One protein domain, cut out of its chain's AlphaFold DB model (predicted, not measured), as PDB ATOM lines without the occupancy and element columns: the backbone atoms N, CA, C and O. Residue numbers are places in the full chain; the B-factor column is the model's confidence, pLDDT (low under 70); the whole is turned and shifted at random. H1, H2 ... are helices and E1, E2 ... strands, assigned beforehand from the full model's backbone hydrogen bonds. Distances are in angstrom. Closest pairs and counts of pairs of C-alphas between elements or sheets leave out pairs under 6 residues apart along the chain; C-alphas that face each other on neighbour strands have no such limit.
ATOM      1  N   PRO A 779       5.005  15.125   2.791       57.78
ATOM      2  CA  PRO A 779       4.899  15.437   1.363       57.78
ATOM      3  C   PRO A 779       4.659  16.929   1.073       57.78
ATOM      4  O   PRO A 779       4.597  17.334  -0.086       57.78
ATOM      5  N   ARG A 780       4.532  17.771   2.108       61.00
ATOM      6  CA  ARG A 780       4.522  19.241   2.005       61.00
ATOM      7  C   ARG A 780       5.928  19.855   2.062       61.00
ATOM      8  O   ARG A 780       6.084  21.029   1.742       61.00
ATOM      9  N   VAL A 781       6.932  19.084   2.488       66.62
ATOM     10  CA  VAL A 781       8.342  19.496   2.636       66.62
ATOM     11  C   VAL A 781       9.220  18.903   1.528       66.62
ATOM     12  O   VAL A 781      10.203  19.522   1.119       66.62
ATOM     13  N   PHE A 782       8.861  17.726   1.010       77.88
ATOM     14  CA  PHE A 782       9.632  17.001  -0.003       77.88
ATOM     15  C   PHE A 782       8.819  16.831  -1.298       77.88
ATOM     16  O   PHE A 782       7.630  16.520  -1.222       77.88
ATOM     17  N   PRO A 783       9.415  17.041  -2.489       77.88
ATOM     18  CA  PRO A 783       8.672  16.966  -3.742       77.88
ATOM     19  C   PRO A 783       8.196  15.530  -4.039       77.88
ATOM     20  O   PRO A 783       8.876  14.574  -3.656       77.88
ATOM     21  N   PRO A 784       7.057  15.345  -4.738       77.38
ATOM     22  CA  PRO A 784       6.500  14.021  -5.007       77.38
ATOM     23  C   PRO A 784       7.507  13.071  -5.667       77.38
ATOM     24  O   PRO A 784       8.100  13.394  -6.695       77.38
ATOM     25  N   GLY A 785       7.685  11.890  -5.072       82.38
ATOM     26  CA  GLY A 785       8.630  10.869  -5.535       82.38
ATOM     27  C   GLY A 785      10.073  11.025  -5.038       82.38
ATOM     28  O   GLY A 785      10.867  10.122  -5.288       82.38
ATOM     29  N   TRP A 786      10.415  12.099  -4.315       88.50
ATOM     30  CA  TRP A 786      11.745  12.276  -3.716       88.50
ATOM     31  C   TRP A 786      12.010  11.257  -2.606       88.50
ATOM     32  O   TRP A 786      11.179  11.028  -1.725       88.50
ATOM     33  N   ARG A 787      13.201  10.658  -2.633       89.06
ATOM     34  CA  ARG A 787      13.622   9.595  -1.717       89.06
ATOM     35  C   ARG A 787      14.630  10.112  -0.693       89.06
ATOM     36  O   ARG A 787      15.635  10.733  -1.033       89.06
ATOM     37  N   PHE A 788      14.387   9.772   0.571       89.62
ATOM     38  CA  PHE A 788      15.290  10.086   1.676       89.62
ATOM     39  C   PHE A 788      16.695   9.483   1.447       89.62
ATOM     40  O   PHE A 788      16.780   8.335   0.994       89.62
ATOM     41  N   PRO A 789      17.802  10.197   1.755       93.06
ATOM     42  CA  PRO A 789      19.143   9.725   1.423       93.06
ATOM     43  C   PRO A 789      19.498   8.402   2.106       93.06
ATOM     44  O   PRO A 789      19.285   8.222   3.307       93.06
ATOM     45  N   LYS A 790      20.087   7.475   1.344       92.69
ATOM     46  CA  LYS A 790      20.429   6.128   1.819       92.69
ATOM     47  C   LYS A 790      21.935   5.999   2.027       92.69
ATOM     48  O   LYS A 790      22.698   6.106   1.069       92.69
ATOM     49  N   PHE A 791      22.353   5.698   3.255       94.50
ATOM     50  CA  PHE A 791      23.730   5.294   3.543       94.50
ATOM     51  C   PHE A 791      23.965   3.830   3.138       94.50
ATOM     52  O   PHE A 791      23.184   2.944   3.497       94.50
ATOM     53  N   ASP A 792      25.036   3.581   2.389       94.69
ATOM     54  CA  ASP A 792      25.375   2.286   1.795       94.69
ATOM     55  C   ASP A 792      26.900   2.110   1.638       94.69
ATOM     56  O   ASP A 792      27.683   2.917   2.145       94.69
ATOM     57  N   VAL A 793      27.337   1.068   0.930       94.00
ATOM     58  CA  VAL A 793      28.736   0.889   0.498       94.00
ATOM     59  C   VAL A 793      28.853   0.725  -1.014       94.00
ATOM     60  O   VAL A 793      27.968   0.169  -1.661       94.00
ATOM     61  N   ILE A 794      29.976   1.180  -1.567       92.12
ATOM     62  CA  ILE A 794      30.356   0.995  -2.971       92.12
ATOM     63  C   ILE A 794      31.722   0.305  -3.074       92.12
ATOM     64  O   ILE A 794      32.554   0.389  -2.165       92.12
ATOM     65  N   ASP A 795      31.945  -0.393  -4.184       91.44
ATOM     66  CA  ASP A 795      33.257  -0.915  -4.556       91.44
ATOM     67  C   ASP A 795      34.118   0.213  -5.168       91.44
ATOM     68  O   ASP A 795      33.710   0.812  -6.168       91.44
ATOM     69  N   PRO A 796      35.302   0.535  -4.613       87.44
ATOM     70  CA  PRO A 796      36.193   1.528  -5.202       87.44
ATOM     71  C   PRO A 796      36.707   1.142  -6.598       87.44
ATOM     72  O   PRO A 796      37.045   2.037  -7.372       87.44
ATOM     73  N   GLU A 797      36.741  -0.141  -6.970       87.06
ATOM     74  CA  GLU A 797      37.092  -0.537  -8.339       87.06
ATOM     75  C   GLU A 797      35.987  -0.149  -9.333       87.06
ATOM     76  O   GLU A 797      36.298   0.308 -10.435       87.06
ATOM     77  N   LEU A 798      34.710  -0.197  -8.928       88.50
ATOM     78  CA  LEU A 798      33.562   0.242  -9.736       88.50
ATOM     79  C   LEU A 798      33.668   1.731 -10.114       88.50
ATOM     80  O   LEU A 798      33.432   2.084 -11.272       88.50
ATOM     81  N   LEU A 799      34.094   2.571  -9.160       84.25
ATOM     82  CA  LEU A 799      34.357   4.009  -9.340       84.25
ATOM     83  C   LEU A 799      35.491   4.270 -10.337       84.25
ATOM     84  O   LEU A 799      35.375   5.108 -11.226       84.25
ATOM     85  N   MET A 800      36.600   3.540 -10.196       82.38
ATOM     86  CA  MET A 800      37.808   3.763 -11.000       82.38
ATOM     87  C   MET A 800      37.720   3.177 -12.420       82.38
ATOM     88  O   MET A 800      38.517   3.568 -13.285       82.38
ATOM     89  N   THR A 801      36.769   2.263 -12.651       86.12
ATOM     90  CA  THR A 801      36.539   1.553 -13.921       86.12
ATOM     91  C   THR A 801      35.222   1.965 -14.591       86.12
ATOM     92  O   THR A 801      35.235   2.817 -15.473       86.12
ATOM     93  N   THR A 802      34.087   1.382 -14.198       87.75
ATOM     94  CA  THR A 802      32.793   1.521 -14.895       87.75
ATOM     95  C   THR A 802      32.132   2.887 -14.717       87.75
ATOM     96  O   THR A 802      31.556   3.410 -15.664       87.75
ATOM     97  N   MET A 803      32.248   3.487 -13.531       87.38
ATOM     98  CA  MET A 803      31.707   4.814 -13.222       87.38
ATOM     99  C   MET A 803      32.751   5.917 -13.423       87.38
ATOM    100  O   MET A 803      32.537   7.051 -13.009       87.38
ATOM    101  N   ARG A 804      33.894   5.612 -14.049       85.06
ATOM    102  CA  ARG A 804      35.010   6.552 -14.221       85.06
ATOM    103  C   ARG A 804      34.575   7.833 -14.929       85.06
ATOM    104  O   ARG A 804      34.898   8.925 -14.469       85.06
ATOM    105  N   ASP A 805      33.804   7.680 -16.002       86.69
ATOM    106  CA  ASP A 805      33.307   8.787 -16.824       86.69
ATOM    107  C   ASP A 805      32.057   9.456 -16.214       86.69
ATOM    108  O   ASP A 805      31.705  10.571 -16.594       86.69
ATOM    109  N   SER A 806      31.423   8.813 -15.223       88.50
ATOM    110  CA  SER A 806      30.396   9.409 -14.358       88.50
ATOM    111  C   SER A 806      30.934   9.809 -12.976       88.50
ATOM    112  O   SER A 806      30.147  10.084 -12.079       88.50
ATOM    113  N   THR A 807      32.254   9.890 -12.772       87.25
ATOM    114  CA  THR A 807      32.848  10.372 -11.515       87.25
ATOM    115  C   THR A 807      33.313  11.813 -11.691       87.25
ATOM    116  O   THR A 807      34.294  12.087 -12.384       87.25
ATOM    117  N   VAL A 808      32.616  12.753 -11.052       83.62
ATOM    118  CA  VAL A 808      32.993  14.169 -11.043       83.62
ATOM    119  C   VAL A 808      34.008  14.395  -9.931       83.62
ATOM    120  O   VAL A 808      33.667  14.597  -8.769       83.62
ATOM    121  N   TRP A 809      35.280  14.377 -10.321       72.38
ATOM    122  CA  TRP A 809      36.402  14.802  -9.493       72.38
ATOM    123  C   TRP A 809      36.329  16.318  -9.303       72.38
ATOM    124  O   TRP A 809      36.670  17.088 -10.204       72.38
ATOM    125  N   THR A 810      35.829  16.762  -8.152       64.81
ATOM    126  CA  THR A 810      35.712  18.190  -7.855       64.81
ATOM    127  C   THR A 810      37.071  18.770  -7.463       64.81
ATOM    128  O   THR A 810      37.986  18.053  -7.055       64.81
ATOM    129  N   PHE A 811      37.210  20.098  -7.502       54.62
ATOM    130  CA  PHE A 811      38.407  20.783  -6.991       54.62
ATOM    131  C   PHE A 811      38.732  20.415  -5.524       54.62
ATOM    132  O   PHE A 811      39.894  20.418  -5.123       54.62
ATOM    133  N   TRP A 812      37.719  20.042  -4.737       58.03
ATOM    134  CA  TRP A 812      37.849  19.622  -3.340       58.03
ATOM    135  C   TRP A 812      38.479  18.217  -3.196       58.03
ATOM    136  O   TRP A 812      39.085  17.900  -2.167       58.03
ATOM    137  N   ASP A 813      38.413  17.402  -4.252       55.78
ATOM    138  CA  ASP A 813      39.011  16.064  -4.329       55.78
ATOM    139  C   ASP A 813      40.459  16.104  -4.823       55.78
ATOM    140  O   ASP A 813      41.276  15.287  -4.402       55.78
ATOM    141  N   CYS A 814      40.821  17.106  -5.632       45.94
ATOM    142  CA  CYS A 814      42.149  17.264  -6.241       45.94
ATOM    143  C   CYS A 814      43.335  17.301  -5.254       45.94
ATOM    144  O   CYS A 814      44.483  17.209  -5.685       45.94
ATOM    145  N   TYR A 815      43.092  17.437  -3.947       50.16
ATOM    146  CA  TYR A 815      44.135  17.425  -2.920       50.16
ATOM    147  C   TYR A 815      44.700  16.028  -2.606       50.16
ATOM    148  O   TYR A 815      45.867  15.939  -2.232       50.16
ATOM    149  N   LEU A 816      43.910  14.950  -2.724       55.69
ATOM    150  CA  LEU A 816      44.352  13.566  -2.482       55.69
ATOM    151  C   LEU A 816      43.500  12.567  -3.294       55.69
ATOM    152  O   LEU A 816      42.277  12.684  -3.265       55.69
ATOM    153  N   PRO A 817      44.099  11.552  -3.954       58.91
ATOM    154  CA  PRO A 817      43.345  10.510  -4.653       58.91
ATOM    155  C   PRO A 817      42.383   9.729  -3.743       58.91
ATOM    156  O   PRO A 817      42.633   9.573  -2.546       58.91
ATOM    157  N   LEU A 818      41.321   9.166  -4.334       61.19
ATOM    158  CA  LEU A 818      40.386   8.279  -3.634       61.19
ATOM    159  C   LEU A 818      41.121   7.117  -2.947       61.19
ATOM    160  O   LEU A 818      41.863   6.369  -3.584       61.19
ATOM    161  N   GLY A 819      40.875   6.944  -1.649       58.97
ATOM    162  CA  GLY A 819      41.495   5.912  -0.824       58.97
ATOM    163  C   GLY A 819      42.819   6.330  -0.179       58.97
ATOM    164  O   GLY A 819      43.388   5.528   0.565       58.97
ATOM    165  N   CYS A 820      43.303   7.555  -0.420       59.09
ATOM    166  CA  CYS A 820      44.457   8.123   0.281       59.09
ATOM    167  C   CYS A 820      44.099   8.777   1.626       59.09
ATOM    168  O   CYS A 820      45.016   9.117   2.375       59.09
ATOM    169  N   ARG A 821      42.810   8.941   1.966       63.56
ATOM    170  CA  ARG A 821      42.366   9.341   3.309       63.56
ATOM    171  C   ARG A 821      41.719   8.154   4.027       63.56
ATOM    172  O   ARG A 821      40.942   7.404   3.442       63.56
ATOM    173  N   ASP A 822      41.929   8.054   5.339       59.38
ATOM    174  CA  ASP A 822      41.240   7.068   6.196       59.38
ATOM    175  C   ASP A 822      39.721   7.338   6.342       59.38
ATOM    176  O   ASP A 822      39.010   6.578   6.997       59.38
ATOM    177  N   GLN A 823      39.219   8.424   5.740       68.94
ATOM    178  CA  GLN A 823      37.826   8.881   5.781       68.94
ATOM    179  C   GLN A 823      37.318   9.331   4.396       68.94
ATOM    180  O   GLN A 823      36.576  10.306   4.309       68.94
ATOM    181  N   ASP A 824      37.726   8.684   3.302       82.44
ATOM    182  CA  ASP A 824      37.094   8.929   1.993       82.44
ATOM    183  C   ASP A 824      35.695   8.273   1.916       82.44
ATOM    184  O   ASP A 824      35.453   7.206   2.487       82.44
ATOM    185  N   MET A 825      34.770   8.925   1.210       88.19
ATOM    186  CA  MET A 825      33.369   8.532   1.012       88.19
ATOM    187  C   MET A 825      32.894   9.002  -0.374       88.19
ATOM    188  O   MET A 825      33.498   9.896  -0.967       88.19
ATOM    189  N   VAL A 826      31.804   8.434  -0.895       90.69
ATOM    190  CA  VAL A 826      31.165   8.906  -2.137       90.69
ATOM    191  C   VAL A 826      29.735   9.368  -1.892       90.69
ATOM    192  O   VAL A 826      28.956   8.694  -1.225       90.69
ATOM    193  N   MET A 827      29.369  10.503  -2.477       92.19
ATOM    194  CA  MET A 827      27.978  10.907  -2.662       92.19
ATOM    195  C   MET A 827      27.546  10.526  -4.084       92.19
ATOM    196  O   MET A 827      28.158  10.955  -5.059       92.19
ATOM    197  N   LEU A 828      26.518   9.685  -4.199       93.75
ATOM    198  CA  LEU A 828      25.915   9.269  -5.465       93.75
ATOM    199  C   LEU A 828      24.631  10.055  -5.707       93.75
ATOM    200  O   LEU A 828      23.716  10.032  -4.886       93.75
ATOM    201  N   SER A 829      24.570  10.722  -6.852       94.69
ATOM    202  CA  SER A 829      23.375  11.403  -7.368       94.69
ATOM    203  C   SER A 829      22.418  10.427  -8.068       94.69
ATOM    204  O   SER A 829      22.793   9.295  -8.392       94.69
ATOM    205  N   ASN A 830      21.170  10.842  -8.309       94.00
ATOM    206  CA  ASN A 830      20.136   9.950  -8.853       94.00
ATOM    207  C   ASN A 830      20.325   9.571 -10.333       94.00
ATOM    208  O   ASN A 830      19.797   8.552 -10.775       94.00
ATOM    209  N   ASP A 831      21.138  10.332 -11.064       93.50
ATOM    210  CA  ASP A 831      21.628  10.045 -12.413       93.50
ATOM    211  C   ASP A 831      22.952   9.245 -12.414       93.50
ATOM    212  O   ASP A 831      23.573   9.057 -13.459       93.50
ATOM    213  N   ASN A 832      23.337   8.672 -11.262       91.81
ATOM    214  CA  ASN A 832      24.519   7.824 -11.046       91.81
ATOM    215  C   ASN A 832      25.862   8.537 -11.287       91.81
ATOM    216  O   ASN A 832      26.876   7.892 -11.581       91.81
ATOM    217  N   VAL A 833      25.895   9.865 -11.126       93.06
ATOM    218  CA  VAL A 833      27.154  10.611 -11.065       93.06
ATOM    219  C   VAL A 833      27.721  10.529  -9.646       93.06
ATOM    220  O   VAL A 833      27.044  10.853  -8.662       93.06
ATOM    221  N   ALA A 834      28.962  10.062  -9.547       92.19
ATOM    222  CA  ALA A 834      29.697   9.893  -8.308       92.19
ATOM    223  C   ALA A 834      30.523  11.134  -7.977       92.19
ATOM    224  O   ALA A 834      31.292  11.631  -8.800       92.19
ATOM    225  N   PHE A 835      30.394  11.586  -6.736       89.75
ATOM    226  CA  PHE A 835      31.176  12.663  -6.158       89.75
ATOM    227  C   PHE A 835      32.001  12.087  -5.006       89.75
ATOM    228  O   PHE A 835      31.437  11.779  -3.949       89.75
ATOM    229  N   PRO A 836      33.317  11.895  -5.186       87.31
ATOM    230  CA  PRO A 836      34.217  11.672  -4.067       87.31
ATOM    231  C   PRO A 836      34.092  12.817  -3.049       87.31
ATOM    232  O   PRO A 836      33.701  13.934  -3.383       87.31
ATOM    233  N   CYS A 837      34.353  12.522  -1.779       82.56
ATOM    234  CA  CYS A 837      34.472  13.522  -0.724       82.56
ATOM    235  C   CYS A 837      35.175  12.924   0.504       82.56
ATOM    236  O   CYS A 837      35.294  11.706   0.647       82.56
ATOM    237  N   ALA A 838      35.596  13.775   1.440       82.00
ATOM    238  CA  ALA A 838      35.892  13.313   2.791       82.00
ATOM    239  C   ALA A 838      34.583  13.173   3.589       82.00
ATOM    240  O   ALA A 838      33.733  14.064   3.555       82.00
ATOM    241  N   ALA A 839      34.433  12.081   4.342       80.31
ATOM    242  CA  ALA A 839      33.213  11.709   5.068       80.31
ATOM    243  C   ALA A 839      32.746  12.755   6.099       80.31
ATOM    244  O   ALA A 839      31.568  12.792   6.462       80.31
ATOM    245  N   TRP A 840      33.649  13.627   6.559       81.56
ATOM    246  CA  TRP A 840      33.308  14.739   7.444       81.56
ATOM    247  C   TRP A 840      32.612  15.900   6.720       81.56
ATOM    248  O   TRP A 840      31.810  16.577   7.362       81.56
ATOM    249  N   ASN A 841      32.835  16.118   5.412       81.62
ATOM    250  CA  ASN A 841      32.261  17.265   4.686       81.62
ATOM    251  C   ASN A 841      30.724  17.311   4.819       81.62
ATOM    252  O   ASN A 841      30.202  18.343   5.244       81.62
ATOM    253  N   PRO A 842      29.969  16.221   4.551       83.62
ATOM    254  CA  PRO A 842      28.509  16.283   4.617       83.62
ATOM    255  C   PRO A 842      27.981  16.376   6.051       83.62
ATOM    256  O   PRO A 842      26.889  16.894   6.267       83.62
ATOM    257  N   CYS A 843      28.771  15.930   7.032       85.56
ATOM    258  CA  CYS A 843      28.423  15.996   8.447       85.56
ATOM    259  C   CYS A 843      28.564  17.410   9.043       85.56
ATOM    260  O   CYS A 843      27.903  17.697  10.034       85.56
ATOM    261  N   LEU A 844      29.399  18.297   8.476       83.88
ATOM    262  CA  LEU A 844      29.644  19.631   9.055       83.88
ATOM    263  C   LEU A 844      28.452  20.588   8.962       83.88
ATOM    264  O   LEU A 844      28.278  21.425   9.844       83.88
ATOM    265  N   PHE A 845      27.690  20.524   7.867       87.00
ATOM    266  CA  PHE A 845      26.677  21.539   7.551       87.00
ATOM    267  C   PHE A 845      25.311  20.972   7.150       87.00
ATOM    268  O   PHE A 845      24.416  21.770   6.909       87.00
ATOM    269  N   SER A 846      25.123  19.649   7.067       92.19
ATOM    270  CA  SER A 846      23.808  19.037   6.820       92.19
ATOM    271  C   SER A 846      23.375  18.180   8.000       92.19
ATOM    272  O   SER A 846      23.890  17.084   8.214       92.19
ATOM    273  N   VAL A 847      22.347  18.643   8.713       90.88
ATOM    274  CA  VAL A 847      21.724  17.883   9.811       90.88
ATOM    275  C   VAL A 847      21.113  16.566   9.304       90.88
ATOM    276  O   VAL A 847      21.085  15.572  10.031       90.88
ATOM    277  N   MET A 848      20.646  16.522   8.048       91.81
ATOM    278  CA  MET A 848      20.105  15.300   7.448       91.81
ATOM    279  C   MET A 848      21.202  14.291   7.089       91.81
ATOM    280  O   MET A 848      21.088  13.124   7.457       91.81
ATOM    281  N   LEU A 849      22.272  14.717   6.411       92.31
ATOM    282  CA  LEU A 849      23.355  13.815   6.007       92.31
ATOM    283  C   LEU A 849      24.164  13.344   7.220       92.31
ATOM    284  O   LEU A 849      24.496  12.165   7.290       92.31
ATOM    285  N   GLU A 850      24.379  14.200   8.226       92.31
ATOM    286  CA  GLU A 850      24.961  13.789   9.508       92.31
ATOM    287  C   GLU A 850      24.129  12.675  10.175       92.31
ATOM    288  O   GLU A 850      24.674  11.658  10.609       92.31
ATOM    289  N   ARG A 851      22.793  12.812  10.201       91.06
ATOM    290  CA  ARG A 851      21.880  11.790  10.744       91.06
ATOM    291  C   ARG A 851      21.937  10.483   9.951       91.06
ATOM    292  O   ARG A 851      21.974   9.420  10.566       91.06
ATOM    293  N   VAL A 852      21.971  10.561   8.621       92.31
ATOM    294  CA  VAL A 852      22.071   9.408   7.707       92.31
ATOM    295  C   VAL A 852      23.390   8.652   7.904       92.31
ATOM    296  O   VAL A 852      23.384   7.431   8.026       92.31
ATOM    297  N   ILE A 853      24.511   9.370   8.019       91.56
ATOM    298  CA  ILE A 853      25.852   8.794   8.210       91.56
ATOM    299  C   ILE A 853      26.026   8.211   9.624       91.56
ATOM    300  O   ILE A 853      26.695   7.192   9.790       91.56
ATOM    301  N   LYS A 854      25.392   8.804  10.647       91.50
ATOM    302  CA  LYS A 854      25.386   8.273  12.025       91.50
ATOM    303  C   LYS A 854      24.466   7.061  12.228       91.50
ATOM    304  O   LYS A 854      24.675   6.328  13.190       91.50
ATOM    305  N   ASN A 855      23.478   6.836  11.355       90.38
ATOM    306  CA  ASN A 855      22.498   5.746  11.478       90.38
ATOM    307  C   ASN A 855      22.506   4.795  10.255       90.38
ATOM    308  O   ASN A 855      21.477   4.629   9.595       90.38
ATOM    309  N   PRO A 856      23.646   4.148   9.938       91.25
ATOM    310  CA  PRO A 856      23.730   3.167   8.860       91.25
ATOM    311  C   PRO A 856      22.831   1.948   9.118       91.25
ATOM    312  O   PRO A 856      22.623   1.523  10.258       91.25
ATOM    313  N   SER A 857      22.333   1.334   8.039       91.62
ATOM    314  CA  SER A 857      21.556   0.091   8.138       91.62
ATOM    315  C   SER A 857      22.398  -1.039   8.747       91.62
ATOM    316  O   SER A 857      23.591  -1.145   8.467       91.62
ATOM    317  N   ARG A 858      21.784  -1.940   9.530       92.56
ATOM    318  CA  ARG A 858      22.481  -3.019  10.268       92.56
ATOM    319  C   ARG A 858      23.462  -3.834   9.407       92.56
ATOM    320  O   ARG A 858      24.498  -4.258   9.912       92.56
ATOM    321  N   ILE A 859      23.146  -4.046   8.128       92.56
ATOM    322  CA  ILE A 859      24.006  -4.759   7.169       92.56
ATOM    323  C   ILE A 859      25.252  -3.925   6.839       92.56
ATOM    324  O   ILE A 859      26.368  -4.431   6.934       92.56
ATOM    325  N   VAL A 860      25.075  -2.641   6.524       93.94
ATOM    326  CA  VAL A 860      26.170  -1.704   6.237       93.94
ATOM    327  C   VAL A 860      27.044  -1.483   7.475       93.94
ATOM    328  O   VAL A 860      28.268  -1.530   7.370       93.94
ATOM    329  N   THR A 861      26.446  -1.364   8.662       92.81
ATOM    330  CA  THR A 861      27.163  -1.302   9.947       92.81
ATOM    331  C   THR A 861      28.061  -2.521  10.138       92.81
ATOM    332  O   THR A 861      29.243  -2.374  10.437       92.81
ATOM    333  N   GLN A 862      27.538  -3.730   9.898       93.31
ATOM    334  CA  GLN A 862      28.340  -4.956   9.958       93.31
ATOM    335  C   GLN A 862      29.436  -5.012   8.894       93.31
ATOM    336  O   GLN A 862      30.460  -5.636   9.141       93.31
ATOM    337  N   ILE A 863      29.242  -4.421   7.713       93.00
ATOM    338  CA  ILE A 863      30.287  -4.352   6.686       93.00
ATOM    339  C   ILE A 863      31.401  -3.405   7.145       93.00
ATOM    340  O   ILE A 863      32.558  -3.813   7.194       93.00
ATOM    341  N   LEU A 864      31.075  -2.179   7.560       90.19
ATOM    342  CA  LEU A 864      32.075  -1.182   7.962       90.19
ATOM    343  C   LEU A 864      32.791  -1.510   9.287       90.19
ATOM    344  O   LEU A 864      33.899  -1.033   9.506       90.19
ATOM    345  N   GLN A 865      32.205  -2.349  10.148       90.94
ATOM    346  CA  GLN A 865      32.849  -2.846  11.374       90.94
ATOM    347  C   GLN A 865      33.812  -4.028  11.153       90.94
ATOM    348  O   GLN A 865      34.583  -4.354  12.057       90.94
ATOM    349  N   ARG A 866      33.786  -4.692   9.989       90.06
ATOM    350  CA  ARG A 866      34.704  -5.803   9.674       90.06
ATOM    351  C   ARG A 866      36.073  -5.290   9.239       90.06
ATOM    352  O   ARG A 866      36.194  -4.243   8.604       90.06
ATOM    353  N   GLY A 867      37.109  -6.086   9.505       88.44
ATOM    354  CA  GLY A 867      38.460  -5.812   9.010       88.44
ATOM    355  C   GLY A 867      38.521  -5.782   7.479       88.44
ATOM    356  O   GLY A 867      37.769  -6.488   6.801       88.44
ATOM    357  N   VAL A 868      39.445  -4.993   6.921       86.81
ATOM    358  CA  VAL A 868      39.618  -4.827   5.462       86.81
ATOM    359  C   VAL A 868      39.846  -6.176   4.769       86.81
ATOM    360  O   VAL A 868      39.286  -6.430   3.707       86.81
ATOM    361  N   GLU A 869      40.598  -7.075   5.400       91.75
ATOM    362  CA  GLU A 869      40.910  -8.418   4.906       91.75
ATOM    363  C   GLU A 869      39.690  -9.350   4.947       91.75
ATOM    364  O   GLU A 869      39.514 -10.179   4.054       91.75
ATOM    365  N   GLU A 870      38.822  -9.205   5.952       93.31
ATOM    366  CA  GLU A 870      37.576  -9.968   6.042       93.31
ATOM    367  C   GLU A 870      36.573  -9.496   4.984       93.31
ATOM    368  O   GLU A 870      35.951 -10.320   4.314       93.31
ATOM    369  N   ASN A 871      36.462  -8.181   4.782       92.94
ATOM    370  CA  ASN A 871      35.638  -7.612   3.723       92.94
ATOM    371  C   ASN A 871      36.158  -7.995   2.335       92.94
ATOM    372  O   ASN A 871      35.376  -8.514   1.544       92.94
ATOM    373  N   ARG A 872      37.470  -7.906   2.072       91.31
ATOM    374  CA  ARG A 872      38.074  -8.415   0.826       91.31
ATOM    375  C   ARG A 872      37.755  -9.902   0.611       91.31
ATOM    376  O   ARG A 872      37.481 -10.313  -0.509       91.31
ATOM    377  N   LYS A 873      37.713 -10.715   1.675       94.38
ATOM    378  CA  LYS A 873      37.340 -12.140   1.596       94.38
ATOM    379  C   LYS A 873      35.835 -12.395   1.396       94.38
ATOM    380  O   LYS A 873      35.484 -13.422   0.823       94.38
ATOM    381  N   LYS A 874      34.948 -11.523   1.894       93.81
ATOM    382  CA  LYS A 874      33.478 -11.704   1.851       93.81
ATOM    383  C   LYS A 874      32.777 -10.974   0.701       93.81
ATOM    384  O   LYS A 874      31.727 -11.431   0.270       93.81
ATOM    385  N   LEU A 875      33.332  -9.853   0.249       91.19
ATOM    386  CA  LEU A 875      32.789  -8.977  -0.796       91.19
ATOM    387  C   LEU A 875      33.658  -8.967  -2.066       91.19
ATOM    388  O   LEU A 875      33.185  -8.553  -3.114       91.19
ATOM    389  N   GLY A 876      34.922  -9.394  -1.976       92.69
ATOM    390  CA  GLY A 876      35.935  -9.266  -3.033       92.69
ATOM    391  C   GLY A 876      36.785  -7.995  -2.896       92.69
ATOM    392  O   GLY A 876      38.002  -8.049  -3.061       92.69
ATOM    393  N   TYR A 877      36.169  -6.881  -2.497       90.38
ATOM    394  CA  TYR A 877      36.768  -5.539  -2.467       90.38
ATOM    395  C   TYR A 877      36.907  -4.951  -1.045       90.38
ATOM    396  O   TYR A 877      36.411  -5.504  -0.060       90.38
ATOM    397  N   LYS A 878      37.594  -3.801  -0.926       89.56
ATOM    398  CA  LYS A 878      37.561  -2.942   0.278       89.56
ATOM    399  C   LYS A 878      36.350  -2.004   0.146       89.56
ATOM    400  O   LYS A 878      36.437  -1.091  -0.668       89.56
ATOM    401  N   PRO A 879      35.255  -2.176   0.904       91.00
ATOM    402  CA  PRO A 879      34.077  -1.323   0.780       91.00
ATOM    403  C   PRO A 879      34.407   0.124   1.147       91.00
ATOM    404  O   PRO A 879      35.054   0.384   2.164       91.00
ATOM    405  N   LEU A 880      33.938   1.053   0.318       90.12
ATOM    406  CA  LEU A 880      33.999   2.488   0.560       90.12
ATOM    407  C   LEU A 880      32.609   2.972   1.018       90.12
ATOM    408  O   LEU A 880      31.614   2.578   0.402       90.12
ATOM    409  N   PRO A 881      32.497   3.792   2.080       92.12
ATOM    410  CA  PRO A 881      31.227   4.391   2.482       92.12
ATOM    411  C   PRO A 881      30.580   5.196   1.351       92.12
ATOM    412  O   PRO A 881      31.271   5.863   0.575       92.12
ATOM    413  N   CYS A 882      29.252   5.163   1.276       93.00
ATOM    414  CA  CYS A 882      28.488   5.833   0.234       93.00
ATOM    415  C   CYS A 882      27.188   6.448   0.774       93.00
ATOM    416  O   CYS A 882      26.538   5.868   1.643       93.00
ATOM    417  N   VAL A 883      26.765   7.584   0.219       94.38
ATOM    418  CA  VAL A 883      25.426   8.157   0.430       94.38
ATOM    419  C   VAL A 883      24.743   8.370  -0.914       94.38
ATOM    420  O   VAL A 883      25.222   9.148  -1.734       94.38
ATOM    421  N   TRP A 884      23.609   7.709  -1.125       94.88
ATOM    422  CA  TRP A 884      22.717   7.969  -2.254       94.88
ATOM    423  C   TRP A 884      21.830   9.179  -1.970       94.88
ATOM    424  O   TRP A 884      21.269   9.295  -0.879       94.88
ATOM    425  N   ILE A 885      21.689  10.057  -2.958       93.94
ATOM    426  CA  ILE A 885      21.034  11.364  -2.877       93.94
ATOM    427  C   ILE A 885      20.052  11.462  -4.038       93.94
ATOM    428  O   ILE A 885      20.446  11.295  -5.191       93.94
ATOM    429  N   ASP A 886      18.778  11.748  -3.756       93.50
ATOM    430  CA  ASP A 886      17.744  11.784  -4.794       93.50
ATOM    431  C   ASP A 886      17.655  13.123  -5.546       93.50
ATOM    432  O   ASP A 886      16.591  13.702  -5.748       93.50
ATOM    433  N   GLU A 887      18.819  13.619  -5.948       93.94
ATOM    434  CA  GLU A 887      19.021  14.865  -6.679       93.94
ATOM    435  C   GLU A 887      19.918  14.567  -7.889       93.94
ATOM    436  O   GLU A 887      20.804  13.713  -7.808       93.94
ATOM    437  N   ASN A 888      19.732  15.285  -8.998       93.12
ATOM    438  CA  ASN A 888      20.607  15.145 -10.170       93.12
ATOM    439  C   ASN A 888      22.032  15.651  -9.881       93.12
ATOM    440  O   ASN A 888      22.272  16.359  -8.893       93.12
ATOM    441  N   TRP A 889      22.987  15.346 -10.761       91.69
ATOM    442  CA  TRP A 889      24.393  15.701 -10.554       91.69
ATOM    443  C   TRP A 889      24.631  17.206 -10.354       91.69
ATOM    444  O   TRP A 889      25.493  17.599  -9.568       91.69
ATOM    445  N   ARG A 890      23.849  18.077 -11.010       90.44
ATOM    446  CA  ARG A 890      23.984  19.540 -10.877       90.44
ATOM    447  C   ARG A 890      23.532  20.017  -9.501       90.44
ATOM    448  O   ARG A 890      24.234  20.800  -8.865       90.44
ATOM    449  N   ALA A 891      22.386  19.522  -9.038       91.94
ATOM    450  CA  ALA A 891      21.849  19.798  -7.711       91.94
ATOM    451  C   ALA A 891      22.749  19.213  -6.603       91.94
ATOM    452  O   ALA A 891      23.039  19.891  -5.621       91.94
ATOM    453  N   THR A 892      23.300  18.014  -6.811       91.75
ATOM    454  CA  THR A 892      24.271  17.384  -5.899       91.75
ATOM    455  C   THR A 892      25.575  18.188  -5.810       91.75
ATOM    456  O   THR A 892      26.066  18.441  -4.711       91.75
ATOM    457  N   ASN A 893      26.104  18.683  -6.935       88.88
ATOM    458  CA  ASN A 893      27.291  19.547  -6.963       88.88
ATOM    459  C   ASN A 893      27.045  20.929  -6.312       88.88
ATOM    460  O   ASN A 893      27.916  21.462  -5.618       88.88
ATOM    461  N   LEU A 894      25.846  21.500  -6.490       89.81
ATOM    462  CA  LEU A 894      25.414  22.703  -5.770       89.81
ATOM    463  C   LEU A 894      25.386  22.451  -4.256       89.81
ATOM    464  O   LEU A 894      26.020  23.197  -3.514       89.81
ATOM    465  N   LEU A 895      24.731  21.375  -3.806       90.25
ATOM    466  CA  LEU A 895      24.669  20.963  -2.400       90.25
ATOM    467  C   LEU A 895      26.073  20.788  -1.796       90.25
ATOM    468  O   LEU A 895      26.389  21.426  -0.792       90.25
ATOM    469  N   LEU A 896      26.945  20.005  -2.442       87.25
ATOM    470  CA  LEU A 896      28.347  19.796  -2.047       87.25
ATOM    471  C   LEU A 896      29.113  21.105  -1.824       87.25
ATOM    472  O   LEU A 896      29.868  21.231  -0.861       87.25
ATOM    473  N   SER A 897      28.867  22.108  -2.665       85.44
ATOM    474  CA  SER A 897      29.515  23.419  -2.566       85.44
ATOM    475  C   SER A 897      29.091  24.231  -1.329       85.44
ATOM    476  O   SER A 897      29.804  25.148  -0.927       85.44
ATOM    477  N   PHE A 898      27.970  23.882  -0.683       87.38
ATOM    478  CA  PHE A 898      27.575  24.412   0.630       87.38
ATOM    479  C   PHE A 898      27.920  23.473   1.800       87.38
ATOM    480  O   PHE A 898      27.944  23.924   2.941       87.38
ATOM    481  N   LEU A 899      28.260  22.207   1.533       85.12
ATOM    482  CA  LEU A 899      28.824  21.274   2.520       85.12
ATOM    483  C   LEU A 899      30.343  21.455   2.713       85.12
ATOM    484  O   LEU A 899      30.909  20.957   3.681       85.12
ATOM    485  N   HIS A 900      31.026  22.183   1.828       76.88
ATOM    486  CA  HIS A 900      32.454  22.467   1.972       76.88
ATOM    487  C   HIS A 900      32.701  23.771   2.764       76.88
ATOM    488  O   HIS A 900      32.058  24.776   2.466       76.88
ATOM    489  N   PRO A 901      33.613  23.832   3.761       66.69
ATOM    490  CA  PRO A 901      33.795  25.011   4.630       66.69
ATOM    491  C   PRO A 901      34.339  26.276   3.940       66.69
ATOM    492  O   PRO A 901      34.327  27.347   4.541       66.69
ATOM    493  N   ILE A 902      34.797  26.182   2.690       65.38
ATOM    494  CA  ILE A 902      35.201  27.347   1.885       65.38
ATOM    495  C   ILE A 902      33.942  28.160   1.484       65.38
ATOM    496  O   ILE A 902      32.870  27.569   1.313       65.38
ATOM    497  N   PRO A 903      34.018  29.509   1.426       53.97
ATOM    498  CA  PRO A 903      32.847  30.380   1.288       53.97
ATOM    499  C   PRO A 903      31.990  30.138   0.036       53.97
ATOM    500  O   PRO A 903      32.431  29.582  -0.966       53.97
TER     501      PRO A 903
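This is residues 779 to 903 of the 968 residues of an uncharacterized protein of Ustilago maydis (strain 521 / FGSC 9021) (UniProt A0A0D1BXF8). A small, strongly twisted sheet of four short strands forms the core, with short helices set round it: H3 and H4 cover the E1 edge on one face, while H2 and H6 meet each other by the E2 and E3 part. H1 only grazes the sheet, H5 lies farthest from the middle, near H4, and the first residues, 779 to 784, stick out as a tail. The 125 printed residues hold four named strands and six named helices, in the order E1 H1 E2 E3 H2 H3 H4 H5 E4 H6; the class is mixed, helices and strands. The sheet's order is E1 E4 E2 E3, mixed. The whole is compact, with a radius of gyration of the C-alphas of 14.5 A and spans of 45 by 32 by 26 A.

In the sheet, E1 is residues 790 to 794, 12.2 A long, beginning at C-alpha 790 (20.429, 6.128, 1.819). E4 is residues 880 to 884, 12.9 A; E2 is 824 to 828, 13.4 A; E3 is 834 to 838, 13.2 A. The helices are H1, residues 796 to 800, 6.4 A; H2, 840 to 845, 9.5 A; H3, 847 to 854, 10.5 A; H4, 858 to 864, 10.0 A; H5, 868 to 875, 10.1 A; and H6, 889 to 899, 14.9 A, ending at C-alpha 899 (28.824, 21.274, 2.520).

E1 and E4 are antiparallel, with N 792 and O 882 at 2.8 A. E4 and E2 are parallel, with N 828 and O 883 at 2.8 A. E2 and E3 form a hairpin, antiparallel, with N 827 and O 835 at 2.8 A. H3 and H4 are on the same face of the sheet. H3 is over E1 at a height over the sheet of 9.1 A; its closest C-alphas to E1 are Val 852 and Phe 791, 6.1 A. H4 is only just over E1, with 3 of its C-alphas falling on it, at a height of 7.8 A; the C-alphas of Val 860 and Asp 792 are 6.0 A apart. H2 touches H6, about perpendicular at 78 degrees, closest at C-alphas 842 and 899, 5.4 A. H2 and H3 touch only at the corner, closest at C-alphas 843 and 850, 4.2 A. H5 is not on the sheet; it is close to H4 but not clearly touching, with C-alphas 863 and 871 at 6.9 A. H1, H3, H4 and H5 have every O i to N i+4 pair within hydrogen-bond range; H2 has 1 of 2 and H6 6 of 7.

The farthest C-alphas, those of Arg 780 and Glu 869, are 45.8 A apart. The printed part has no cut. The link from H1 to E2, residues 801 to 823, is long; the other links are tight. Mean pLDDT of the printed part is 84.5; residues 779 to 781, 810 to 823 and 901 to 903 are under 70.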